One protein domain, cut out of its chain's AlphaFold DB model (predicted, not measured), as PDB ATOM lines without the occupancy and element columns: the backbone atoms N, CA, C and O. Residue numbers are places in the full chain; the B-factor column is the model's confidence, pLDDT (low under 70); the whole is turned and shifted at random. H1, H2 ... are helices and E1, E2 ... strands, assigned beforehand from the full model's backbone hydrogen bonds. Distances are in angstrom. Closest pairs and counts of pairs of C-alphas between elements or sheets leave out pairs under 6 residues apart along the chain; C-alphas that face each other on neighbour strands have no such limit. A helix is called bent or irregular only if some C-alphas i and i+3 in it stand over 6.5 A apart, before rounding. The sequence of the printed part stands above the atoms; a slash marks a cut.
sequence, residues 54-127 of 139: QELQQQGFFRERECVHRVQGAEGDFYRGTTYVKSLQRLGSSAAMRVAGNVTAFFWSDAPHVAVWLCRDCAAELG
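AT A GLANCE: This is residues 54 to 127 of the 139 residues of an uncharacterized protein of Pyrinomonadaceae bacterium (UniProt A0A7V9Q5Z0). A small wall of three strands, E1, E3 and E2, has H3 and H6 standing up from the same face, H3 near the end where E2 stops and E3 starts, H6 near the opposite end, with H4 beyond the sheet and near both. H5 packs on H3, H2 lies by the end of E3, and H1 lies farthest out. The printed part has 74 residues with six named helices and three named strands, in the order H1 E1 H2 E2 H3 H4 H5 E3 H6; the sheet runs E1 E3 E2 and is mixed, and the class is mixed, helices and strands. The whole is compact, with a radius of gyration of the C-alphas of 11.7 A and spans of 35, 29 and 19 A.

HOW THE PARTS SIT: In the sheet, E3, residues 114 to 119, is the inner strand. E1, residues 63 to 66, is parallel to it at 19 degrees, with N 65 and O 115 2.9 A apart, within hydrogen-bond range. E2, residues 76 to 80, is antiparallel to E3 at 154 degrees, with N 79 and O 116 at 2.8 A. H3, residues 81 to 88, lies over E2 at a height over the sheet of 7.9 A and stands up from the sheet at 48 degrees; its closest C-alpha pair with E3 is Gly 81 and Val 114, 4.9 A. H6, residues 120 to 125, is on the same face as H3 and stands up at 51 degrees, its local plane fitted to 6 C-alphas, only just enough. H5, residues 108 to 113, touches H3, opposite ways at a steep tilt of 44 degrees, the closest C-alphas being those of Gly 81 and Ala 111, 4.2 A; it only grazes the sheet. H4, residues 93 to 100, is not on the sheet and forms a helical hairpin with H3: they only just touch, with 3 pairs of C-alphas within 8 A, closest Leu 88 and Ala 96, 5.2 A, at a tilt of 37 degrees, only just steep. H4 and H6 are close but not clearly touching, C-alphas of Val 99 and Cys 122 6.7 A apart. H2, residues 68 to 72, only grazes the sheet, and so, only just, with 5 pairs of C-alphas within 10 A, does H1, residues 54 to 57. In H3, H4 and H6 every O i to N i+4 pair is within hydrogen-bond range; H2 has 0 of 1 but 2 of 2 O i to N i+3, H5 0 of 2 but 2 of 3, and H1 is too short for an i+4 pair.

IN THESE COORDINATES: H1 begins at C-alpha 54, (110.643, 129.395, 127.330), and H6 ends at C-alpha 125, (97.337, 108.857, 122.599). From first to last C-alpha E3 measures 16.4 A, E2 13.6 A, H3 10.4 A, H4 10.2 A and E1 10.1 A. H5 is irregular, C-alphas 109 and 112 being 7.5 A apart.

THE WHOLE: The C-alphas farthest apart are those of Gln 58 and Ser 94, 35.8 A. The printed part has no cut, and no link is long. Mean pLDDT of the printed part is 89.7; residues 54 to 61 are under 70.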
ATOM      1  N   GLN A  54     109.829 128.177 127.305       46.34
ATOM      2  CA  GLN A  54     110.643 129.395 127.330       46.34
ATOM      3  C   GLN A  54     110.764 130.051 125.936       46.34
ATOM      4  O   GLN A  54     110.658 131.270 125.815       46.34
ATOM      5  N   GLU A  55     110.881 129.265 124.861       54.44
ATOM      6  CA  GLU A  55     110.836 129.766 123.477       54.44
ATOM      7  C   GLU A  55     109.418 130.163 123.035       54.44
ATOM      8  O   GLU A  55     109.261 131.061 122.206       54.44
ATOM      9  N   LEU A  56     108.377 129.531 123.593       56.91
ATOM     10  CA  LEU A  56     106.993 129.993 123.420       56.91
ATOM     11  C   LEU A  56     106.772 131.339 124.127       56.91
ATOM     12  O   LEU A  56     106.203 132.252 123.541       56.91
ATOM     13  N   GLN A  57     107.285 131.509 125.344       51.53
ATOM     14  CA  GLN A  57     107.143 132.749 126.110       51.53
ATOM     15  C   GLN A  57     107.909 133.929 125.488       51.53
ATOM     16  O   GLN A  57     107.438 135.062 125.558       51.53
ATOM     17  N   GLN A  58     109.054 133.691 124.841       51.22
ATOM     18  CA  GLN A  58     109.892 134.760 124.279       51.22
ATOM     19  C   GLN A  58     109.446 135.274 122.894       51.22
ATOM     20  O   GLN A  58     109.973 136.287 122.434       51.22
ATOM     21  N   GLN A  59     108.486 134.625 122.216       49.12
ATOM     22  CA  GLN A  59     108.115 134.956 120.824       49.12
ATOM     23  C   GLN A  59     106.675 135.454 120.599       49.12
ATOM     24  O   GLN A  59     106.299 135.725 119.457       49.12
ATOM     25  N   GLY A  60     105.883 135.658 121.648       56.19
ATOM     26  CA  GLY A  60     104.562 136.279 121.540       56.19
ATOM     27  C   GLY A  60     103.536 135.630 122.457       56.19
ATOM     28  O   GLY A  60     103.704 134.504 122.907       56.19
ATOM     29  N   PHE A  61     102.462 136.356 122.743       64.19
ATOM     30  CA  PHE A  61     101.376 135.888 123.599       64.19
ATOM     31  C   PHE A  61     100.657 134.697 122.949       64.19
ATOM     32  O   PHE A  61      99.851 134.871 122.033       64.19
ATOM     33  N   PHE A  62     100.950 133.479 123.407       80.06
ATOM     34  CA  PHE A  62     100.170 132.298 123.051       80.06
ATOM     35  C   PHE A  62      98.871 132.285 123.857       80.06
ATOM     36  O   PHE A  62      98.869 132.544 125.058       80.06
ATOM     37  N   ARG A  63      97.753 131.966 123.204       91.19
ATOM     38  CA  ARG A  63      96.496 131.674 123.903       91.19
ATOM     39  C   ARG A  63      96.536 130.240 124.405       91.19
ATOM     40  O   ARG A  63      96.765 129.323 123.619       91.19
ATOM     41  N   GLU A  64      96.285 130.045 125.690       93.12
ATOM     42  CA  GLU A  64      96.288 128.712 126.281       93.12
ATOM     43  C   GLU A  64      94.956 127.986 126.059       93.12
ATOM     44  O   GLU A  64      93.861 128.566 126.093       93.12
ATOM     45  N   ARG A  65      95.068 126.683 125.806       96.00
ATOM     46  CA  ARG A  65      93.964 125.728 125.760       96.00
ATOM     47  C   ARG A  65      94.358 124.514 126.563       96.00
ATOM     48  O   ARG A  65      95.483 124.042 126.464       96.00
ATOM     49  N   GLU A  66      93.433 124.015 127.357       95.94
ATOM     50  CA  GLU A  66      93.758 123.025 128.368       95.94
ATOM     51  C   GLU A  66      92.950 121.767 128.156       95.94
ATOM     52  O   GLU A  66      91.774 121.809 127.787       95.94
ATOM     53  N   CYS A  67      93.600 120.643 128.422       96.44
ATOM     54  CA  CYS A  67      92.907 119.399 128.627       96.44
ATOM     55  C   CYS A  67      92.067 119.465 129.912       96.44
ATOM     56  O   CYS A  67      92.565 119.878 130.959       96.44
ATOM     57  N   VAL A  68      90.826 118.983 129.858       96.56
ATOM     58  CA  VAL A  68      89.894 118.941 130.997       96.56
ATOM     59  C   VAL A  68      90.463 118.205 132.211       96.56
ATOM     60  O   VAL A  68      90.097 118.516 133.334       96.56
ATOM     61  N   HIS A  69      91.407 117.280 132.025       96.25
ATOM     62  CA  HIS A  69      92.062 116.573 133.129       96.25
ATOM     63  C   HIS A  69      92.956 117.481 133.998       96.25
ATOM     64  O   HIS A  69      93.315 117.090 135.107       96.25
ATOM     65  N   ARG A  70      93.290 118.705 133.553       93.31
ATOM     66  CA  ARG A  70      94.070 119.666 134.355       93.31
ATOM     67  C   ARG A  70      93.360 120.016 135.660       93.31
ATOM     68  O   ARG A  70      93.992 120.046 136.711       93.31
ATOM     69  N   VAL A  71      92.037 120.203 135.610       92.00
ATOM     70  CA  VAL A  71      91.230 120.545 136.799       92.00
ATOM     71  C   VAL A  71      91.147 119.391 137.802       92.00
ATOM     72  O   VAL A  71      90.824 119.609 138.964       92.00
ATOM     73  N   GLN A  72      91.462 118.169 137.365       91.38
ATOM     74  CA  GLN A  72      91.527 116.970 138.203       91.38
ATOM     75  C   GLN A  72      92.919 116.769 138.826       91.38
ATOM     76  O   GLN A  72      93.143 115.774 139.510       91.38
ATOM     77  N   GLY A  73      93.863 117.688 138.587       91.69
ATOM     78  CA  GLY A  73      95.228 117.605 139.104       91.69
ATOM     79  C   GLY A  73      96.141 116.659 138.321       91.69
ATOM     80  O   GLY A  73      97.161 116.229 138.852       91.69
ATOM     81  N   ALA A  74      95.795 116.311 137.076       92.75
ATOM     82  CA  ALA A  74      96.649 115.463 136.253       92.75
ATOM     83  C   ALA A  74      97.978 116.156 135.902       92.75
ATOM     84  O   ALA A  74      98.028 117.360 135.653       92.75
ATOM     85  N   GLU A  75      99.051 115.373 135.808       91.50
ATOM     86  CA  GLU A  75     100.340 115.852 135.308       91.50
ATOM     87  C   GLU A  75     100.338 115.933 133.775       91.50
ATOM     88  O   GLU A  75      99.722 115.104 133.089       91.50
ATOM     89  N   GLY A  76     101.053 116.914 133.225       92.12
ATOM     90  CA  GLY A  76     101.046 117.191 131.795       92.12
ATOM     91  C   GLY A  76     101.966 118.332 131.382       92.12
ATOM     92  O   GLY A  76     102.558 119.003 132.226       92.12
ATOM     93  N   ASP A  77     102.037 118.557 130.074       92.44
ATOM     94  CA  ASP A  77     102.974 119.479 129.433       92.44
ATOM     95  C   ASP A  77     102.275 120.350 128.379       92.44
ATOM     96  O   ASP A  77     101.199 120.012 127.871       92.44
ATOM     97  N   PHE A  78     102.897 121.481 128.038       92.75
ATOM     98  CA  PHE A  78     102.445 122.351 126.954       92.75
ATOM     99  C   PHE A  78     103.033 121.942 125.606       92.75
ATOM    100  O   PHE A  78     104.219 121.645 125.464       92.75
ATOM    101  N   TYR A  79     102.194 122.025 124.580       92.56
ATOM    102  CA  TYR A  79     102.542 121.738 123.199       92.56
ATOM    103  C   TYR A  79     102.094 122.877 122.287       92.56
ATOM    104  O   TYR A  79     101.085 123.539 122.531       92.56
ATOM    105  N   ARG A  80     102.810 123.090 121.180       93.12
ATOM    106  CA  ARG A  80     102.350 124.010 120.130       93.12
ATOM    107  C   ARG A  80     101.024 123.522 119.555       93.12
ATOM    108  O   ARG A  80     100.895 122.344 119.214       93.12
ATOM    109  N   GLY A  81     100.079 124.438 119.357       94.25
ATOM    110  CA  GLY A  81      98.794 124.138 118.727       94.25
ATOM    111  C   GLY A  81      98.961 123.506 117.346       94.25
ATOM    112  O   GLY A  81      98.239 122.574 117.007       94.25
ATOM    113  N   THR A  82      99.961 123.930 116.566       94.50
ATOM    114  CA  THR A  82     100.278 123.313 115.265       94.50
ATOM    115  C   THR A  82     100.715 121.858 115.393       94.50
ATOM    116  O   THR A  82     100.279 121.028 114.599       94.50
ATOM    117  N   THR A  83     101.534 121.524 116.394       94.94
ATOM    118  CA  THR A  83     101.942 120.140 116.675       94.94
ATOM    119  C   THR A  83     100.739 119.304 117.093       94.94
ATOM    120  O   THR A  83     100.542 118.220 116.556       94.94
ATOM    121  N   TYR A  84      99.892 119.832 117.978       95.69
ATOM    122  CA  TYR A  84      98.657 119.173 118.397       95.69
ATOM    123  C   TYR A  84      97.717 118.876 117.216       95.69
ATOM    124  O   TYR A  84      97.274 117.740 117.057       95.69
ATOM    125  N   VAL A  85      97.465 119.859 116.342       96.12
ATOM    126  CA  VAL A  85      96.621 119.673 115.149       96.12
ATOM    127  C   VAL A  85      97.242 118.653 114.188       96.12
ATOM    128  O   VAL A  85      96.533 117.760 113.729       96.12
ATOM    129  N   LYS A  86      98.558 118.722 113.929       95.94
ATOM    130  CA  LYS A  86      99.266 117.719 113.111       95.94
ATOM    131  C   LYS A  86      99.114 116.308 113.697       95.94
ATOM    132  O   LYS A  86      98.909 115.365 112.939       95.94
ATOM    133  N   SER A  87      99.195 116.147 115.019       95.81
ATOM    134  CA  SER A  87      99.018 114.848 115.680       95.81
ATOM    135  C   SER A  87      97.575 114.346 115.611       95.81
ATOM    136  O   SER A  87      97.364 113.178 115.299       95.81
ATOM    137  N   LEU A  88      96.578 115.217 115.807       95.69
ATOM    138  CA  LEU A  88      95.163 114.863 115.631       95.69
ATOM    139  C   LEU A  88      94.864 114.371 114.212       95.69
ATOM    140  O   LEU A  88      94.159 113.383 114.041       95.69
ATOM    141  N   GLN A  89      95.424 115.035 113.197       95.75
ATOM    142  CA  GLN A  89      95.229 114.685 111.786       95.75
ATOM    143  C   GLN A  89      95.807 113.315 111.404       95.75
ATOM    144  O   GLN A  89      95.447 112.778 110.359       95.75
ATOM    145  N   ARG A  90      96.696 112.739 112.224       95.75
ATOM    146  CA  ARG A  90      97.237 111.385 112.020       95.75
ATOM    147  C   ARG A  90      96.316 110.290 112.556       95.75
ATOM    148  O   ARG A  90      96.514 109.124 112.227       95.75
ATOM    149  N   LEU A  91      95.338 110.644 113.389       93.69
ATOM    150  CA  LEU A  91      94.364 109.709 113.935       93.69
ATOM    151  C   LEU A  91      93.179 109.534 112.976       93.69
ATOM    152  O   LEU A  91      92.835 110.427 112.205       93.69
ATOM    153  N   GLY A  92      92.498 108.391 113.072       94.50
ATOM    154  CA  GLY A  92      91.181 108.231 112.452       94.50
ATOM    155  C   GLY A  92      90.154 109.174 113.087       94.50
ATOM    156  O   GLY A  92      90.244 109.472 114.280       94.50
ATOM    157  N   SER A  93      89.154 109.610 112.316       92.94
ATOM    158  CA  SER A  93      88.210 110.669 112.710       92.94
ATOM    159  C   SER A  93      87.581 110.468 114.094       92.94
ATOM    160  O   SER A  93      87.538 111.407 114.884       92.94
ATOM    161  N   SER A  94      87.154 109.246 114.430       95.38
ATOM    162  CA  SER A  94      86.551 108.943 115.737       95.38
ATOM    163  C   SER A  94      87.529 109.133 116.901       95.38
ATOM    164  O   SER A  94      87.160 109.687 117.934       95.38
ATOM    165  N   ALA A  95      88.787 108.708 116.737       92.88
ATOM    166  CA  ALA A  95      89.826 108.890 117.750       92.88
ATOM    167  C   ALA A  95      90.235 110.366 117.861       92.88
ATOM    168  O   ALA A  95      90.312 110.898 118.966       92.88
ATOM    169  N   ALA A  96      90.390 111.054 116.726       93.94
ATOM    170  CA  ALA A  96      90.678 112.484 116.697       93.94
ATOM    171  C   ALA A  96      89.599 113.292 117.435       93.94
ATOM    172  O   ALA A  96      89.920 114.115 118.287       93.94
ATOM    173  N   MET A  97      88.317 113.021 117.167       95.12
ATOM    174  CA  MET A  97      87.206 113.686 117.853       95.12
ATOM    175  C   MET A  97      87.196 113.414 119.355       95.12
ATOM    176  O   MET A  97      86.976 114.337 120.138       95.12
ATOM    177  N   ARG A  98      87.458 112.169 119.768       95.38
ATOM    178  CA  ARG A  98      87.517 111.804 121.187       95.38
ATOM    179  C   ARG A  98      88.608 112.580 121.924       95.38
ATOM    180  O   ARG A  98      88.342 113.121 122.991       95.38
ATOM    181  N   VAL A  99      89.812 112.671 121.359       95.19
ATOM    182  CA  VAL A  99      90.911 113.436 121.976       95.19
ATOM    183  C   VAL A  99      90.644 114.936 121.926       95.19
ATOM    184  O   VAL A  99      90.902 115.635 122.904       95.19
ATOM    185  N   ALA A 100      90.106 115.442 120.814       95.44
ATOM    186  CA  ALA A 100      89.770 116.853 120.667       95.44
ATOM    187  C   ALA A 100      88.709 117.310 121.674       95.44
ATOM    188  O   ALA A 100      88.823 118.405 122.214       95.44
ATOM    189  N   GLY A 101      87.735 116.451 121.990       96.38
ATOM    190  CA  GLY A 101      86.715 116.723 123.005       96.38
ATOM    191  C   GLY A 101      87.269 116.910 124.421       96.38
ATOM    192  O   GLY A 101      86.607 117.520 125.254       96.38
ATOM    193  N   ASN A 102      88.493 116.445 124.690       96.88
ATOM    194  CA  ASN A 102      89.144 116.626 125.985       96.88
ATOM    195  C   ASN A 102      89.850 117.976 126.121       96.88
ATOM    196  O   ASN A 102      90.363 118.242 127.200       96.88
ATOM    197  N   VAL A 103      89.944 118.790 125.066       96.75
ATOM    198  CA  VAL A 103      90.658 120.076 125.067       96.75
ATOM    199  C   VAL A 103      89.676 121.201 124.775       96.75
ATOM    200  O   VAL A 103      88.837 121.084 123.883       96.75
ATOM    201  N   THR A 104      89.795 122.326 125.483       94.69
ATOM    202  CA  THR A 104      88.985 123.516 125.190       94.69
ATOM    203  C   THR A 104      89.092 123.899 123.713       94.69
ATOM    204  O   THR A 104      90.191 124.097 123.186       94.69
ATOM    205  N   ALA A 105      87.942 124.028 123.051       93.38
ATOM    206  CA  ALA A 105      87.873 124.246 121.613       93.38
ATOM    207  C   ALA A 105      88.609 125.521 121.160       93.38
ATOM    208  O   ALA A 105      88.622 126.556 121.836       93.38
ATOM    209  N   PHE A 106      89.201 125.452 119.970       94.75
ATOM    210  CA  PHE A 106      89.810 126.585 119.282       94.75
ATOM    211  C   PHE A 106      89.815 126.351 117.767       94.75
ATOM    212  O   PHE A 106      89.715 125.216 117.298       94.75
ATOM    213  N   PHE A 107      89.936 127.427 116.990       94.31
ATOM    214  CA  PHE A 107      90.003 127.333 115.534       94.31
ATOM    215  C   PHE A 107      91.369 126.825 115.077       94.31
ATOM    216  O   PHE A 107      92.403 127.299 115.539       94.31
ATOM    217  N   TRP A 108      91.402 125.906 114.111       93.38
ATOM    218  CA  TRP A 108      92.669 125.374 113.592       93.38
ATOM    219  C   TRP A 108      93.547 126.447 112.935       93.38
ATOM    220  O   TRP A 108      94.769 126.347 112.991       93.38
ATOM    221  N   SER A 109      92.942 127.503 112.380       94.12
ATOM    222  CA  SER A 109      93.657 128.686 111.878       94.12
ATOM    223  C   SER A 109      94.501 129.376 112.953       94.12
ATOM    224  O   SER A 109      95.515 129.991 112.639       94.12
ATOM    225  N   ASP A 110      94.113 129.236 114.221       93.50
ATOM    226  CA  ASP A 110      94.756 129.885 115.358       93.50
ATOM    227  C   ASP A 110      95.875 129.034 115.965       93.50
ATOM    228  O   ASP A 110      96.607 129.511 116.832       93.50
ATOM    229  N   ALA A 111      96.040 127.790 115.507       93.75
ATOM    230  CA  ALA A 111      97.027 126.840 116.009       93.75
ATOM    231  C   ALA A 111      98.470 127.393 116.111       93.75
ATOM    232  O   ALA A 111      99.150 127.045 117.080       93.75
ATOM    233  N   PRO A 112      98.963 128.268 115.202       92.44
ATOM    234  CA  PRO A 112     100.285 128.894 115.337       92.44
ATOM    235  C   PRO A 112     100.445 129.813 116.555       92.44
ATOM    236  O   PRO A 112     101.574 130.103 116.939       92.44
ATOM    237  N   HIS A 113      99.338 130.260 117.151       92.69
ATOM    238  CA  HIS A 113      99.279 131.193 118.279       92.69
ATOM    239  C   HIS A 113      98.616 130.578 119.519       92.69
ATOM    240  O   HIS A 113      98.216 131.299 120.433       92.69
ATOM    241  N   VAL A 114      98.464 129.253 119.549       93.00
ATOM    242  CA  VAL A 114      97.869 128.520 120.669       93.00
ATOM    243  C   VAL A 114      98.911 127.608 121.306       93.00
ATOM    244  O   VAL A 114      99.661 126.927 120.603       93.00
ATOM    245  N   ALA A 115      98.937 127.583 122.636       94.25
ATOM    246  CA  ALA A 115      99.619 126.565 123.421       94.25
ATOM    247  C   ALA A 115      98.561 125.625 124.010       94.25
ATOM    248  O   ALA A 115      97.599 126.079 124.627       94.25
ATOM    249  N   VAL A 116      98.710 124.323 123.785       95.25
ATOM    250  CA  VAL A 116      97.784 123.300 124.272       95.25
ATOM    251  C   VAL A 116      98.442 122.547 125.418       95.25
ATOM    252  O   VAL A 116      99.445 121.871 125.204       95.25
ATOM    253  N   TRP A 117      97.885 122.647 126.620       95.94
ATOM    254  CA  TRP A 117      98.264 121.810 127.751       95.94
ATOM    255  C   TRP A 117      97.559 120.455 127.652       95.94
ATOM    256  O   TRP A 117      96.331 120.401 127.543       95.94
ATOM    257  N   LEU A 118      98.315 119.358 127.707       95.81
ATOM    258  CA  LEU A 118      97.778 117.995 127.676       95.81
ATOM    259  C   LEU A 118      98.275 117.201 128.878       95.81
ATOM    260  O   LEU A 118      99.469 117.215 129.171       95.81
ATOM    261  N   CYS A 119      97.383 116.429 129.503       95.88
ATOM    262  CA  CYS A 119      97.817 115.427 130.467       95.88
ATOM    263  C   CYS A 119      98.636 114.330 129.773       95.88
ATOM    264  O   CYS A 119      98.511 114.102 128.561       95.88
ATOM    265  N   ARG A 120      99.440 113.601 130.554       93.75
ATOM    266  CA  ARG A 120     100.302 112.531 130.032       93.75
ATOM    267  C   ARG A 120      99.551 111.509 129.181       93.75
ATOM    268  O   ARG A 120     100.116 111.040 128.199       93.75
ATOM    269  N   ASP A 121      98.323 111.148 129.544       94.19
ATOM    270  CA  ASP A 121      97.546 110.134 128.822       94.19
ATOM    271  C   ASP A 121      97.039 110.645 127.471       94.19
ATOM    272  O   ASP A 121      97.226 109.978 126.454       94.19
ATOM    273  N   CYS A 122      96.496 111.867 127.418       95.12
ATOM    274  CA  CYS A 122      96.089 112.481 126.152       95.12
ATOM    275  C   CYS A 122      97.289 112.729 125.226       95.12
ATOM    276  O   CYS A 122      97.193 112.513 124.018       95.12
ATOM    277  N   ALA A 123      98.436 113.132 125.779       94.94
ATOM    278  CA  ALA A 123      99.669 113.266 125.010       94.94
ATOM    279  C   ALA A 123     100.160 111.914 124.465       94.94
ATOM    280  O   ALA A 123     100.648 111.847 123.338       94.94
ATOM    281  N   ALA A 124     100.015 110.825 125.224       93.12
ATOM    282  CA  ALA A 124     100.391 109.484 124.780       93.12
ATOM    283  C   ALA A 124      99.567 109.012 123.593       93.12
ATOM    284  O   ALA A 124     100.119 108.477 122.635       93.12
ATOM    285  N   GLU A 125      98.258 109.239 123.660       93.62
ATOM    286  CA  GLU A 125      97.337 108.857 122.599       93.62
ATOM    287  C   GLU A 125      97.659 109.577 121.282       93.62
ATOM    288  O   GLU A 125      97.542 109.002 120.203       93.62
ATOM    289  N   LEU A 126      98.148 110.814 121.377       93.75
ATOM    290  CA  LEU A 126      98.619 111.597 120.237       93.75
ATOM    291  C   LEU A 126     100.054 111.252 119.797       93.75
ATOM    292  O   LEU A 126     100.559 111.860 118.855       93.75
ATOM    293  N   GLY A 127     100.739 110.323 120.472       92.56
ATOM    294  CA  GLY A 127     102.141 109.994 120.199       92.56
ATOM    295  C   GLY A 127     103.126 111.106 120.587       92.56
ATOM    296  O   GLY A 127     104.221 111.188 120.039       92.56
TER     297      GLY A 127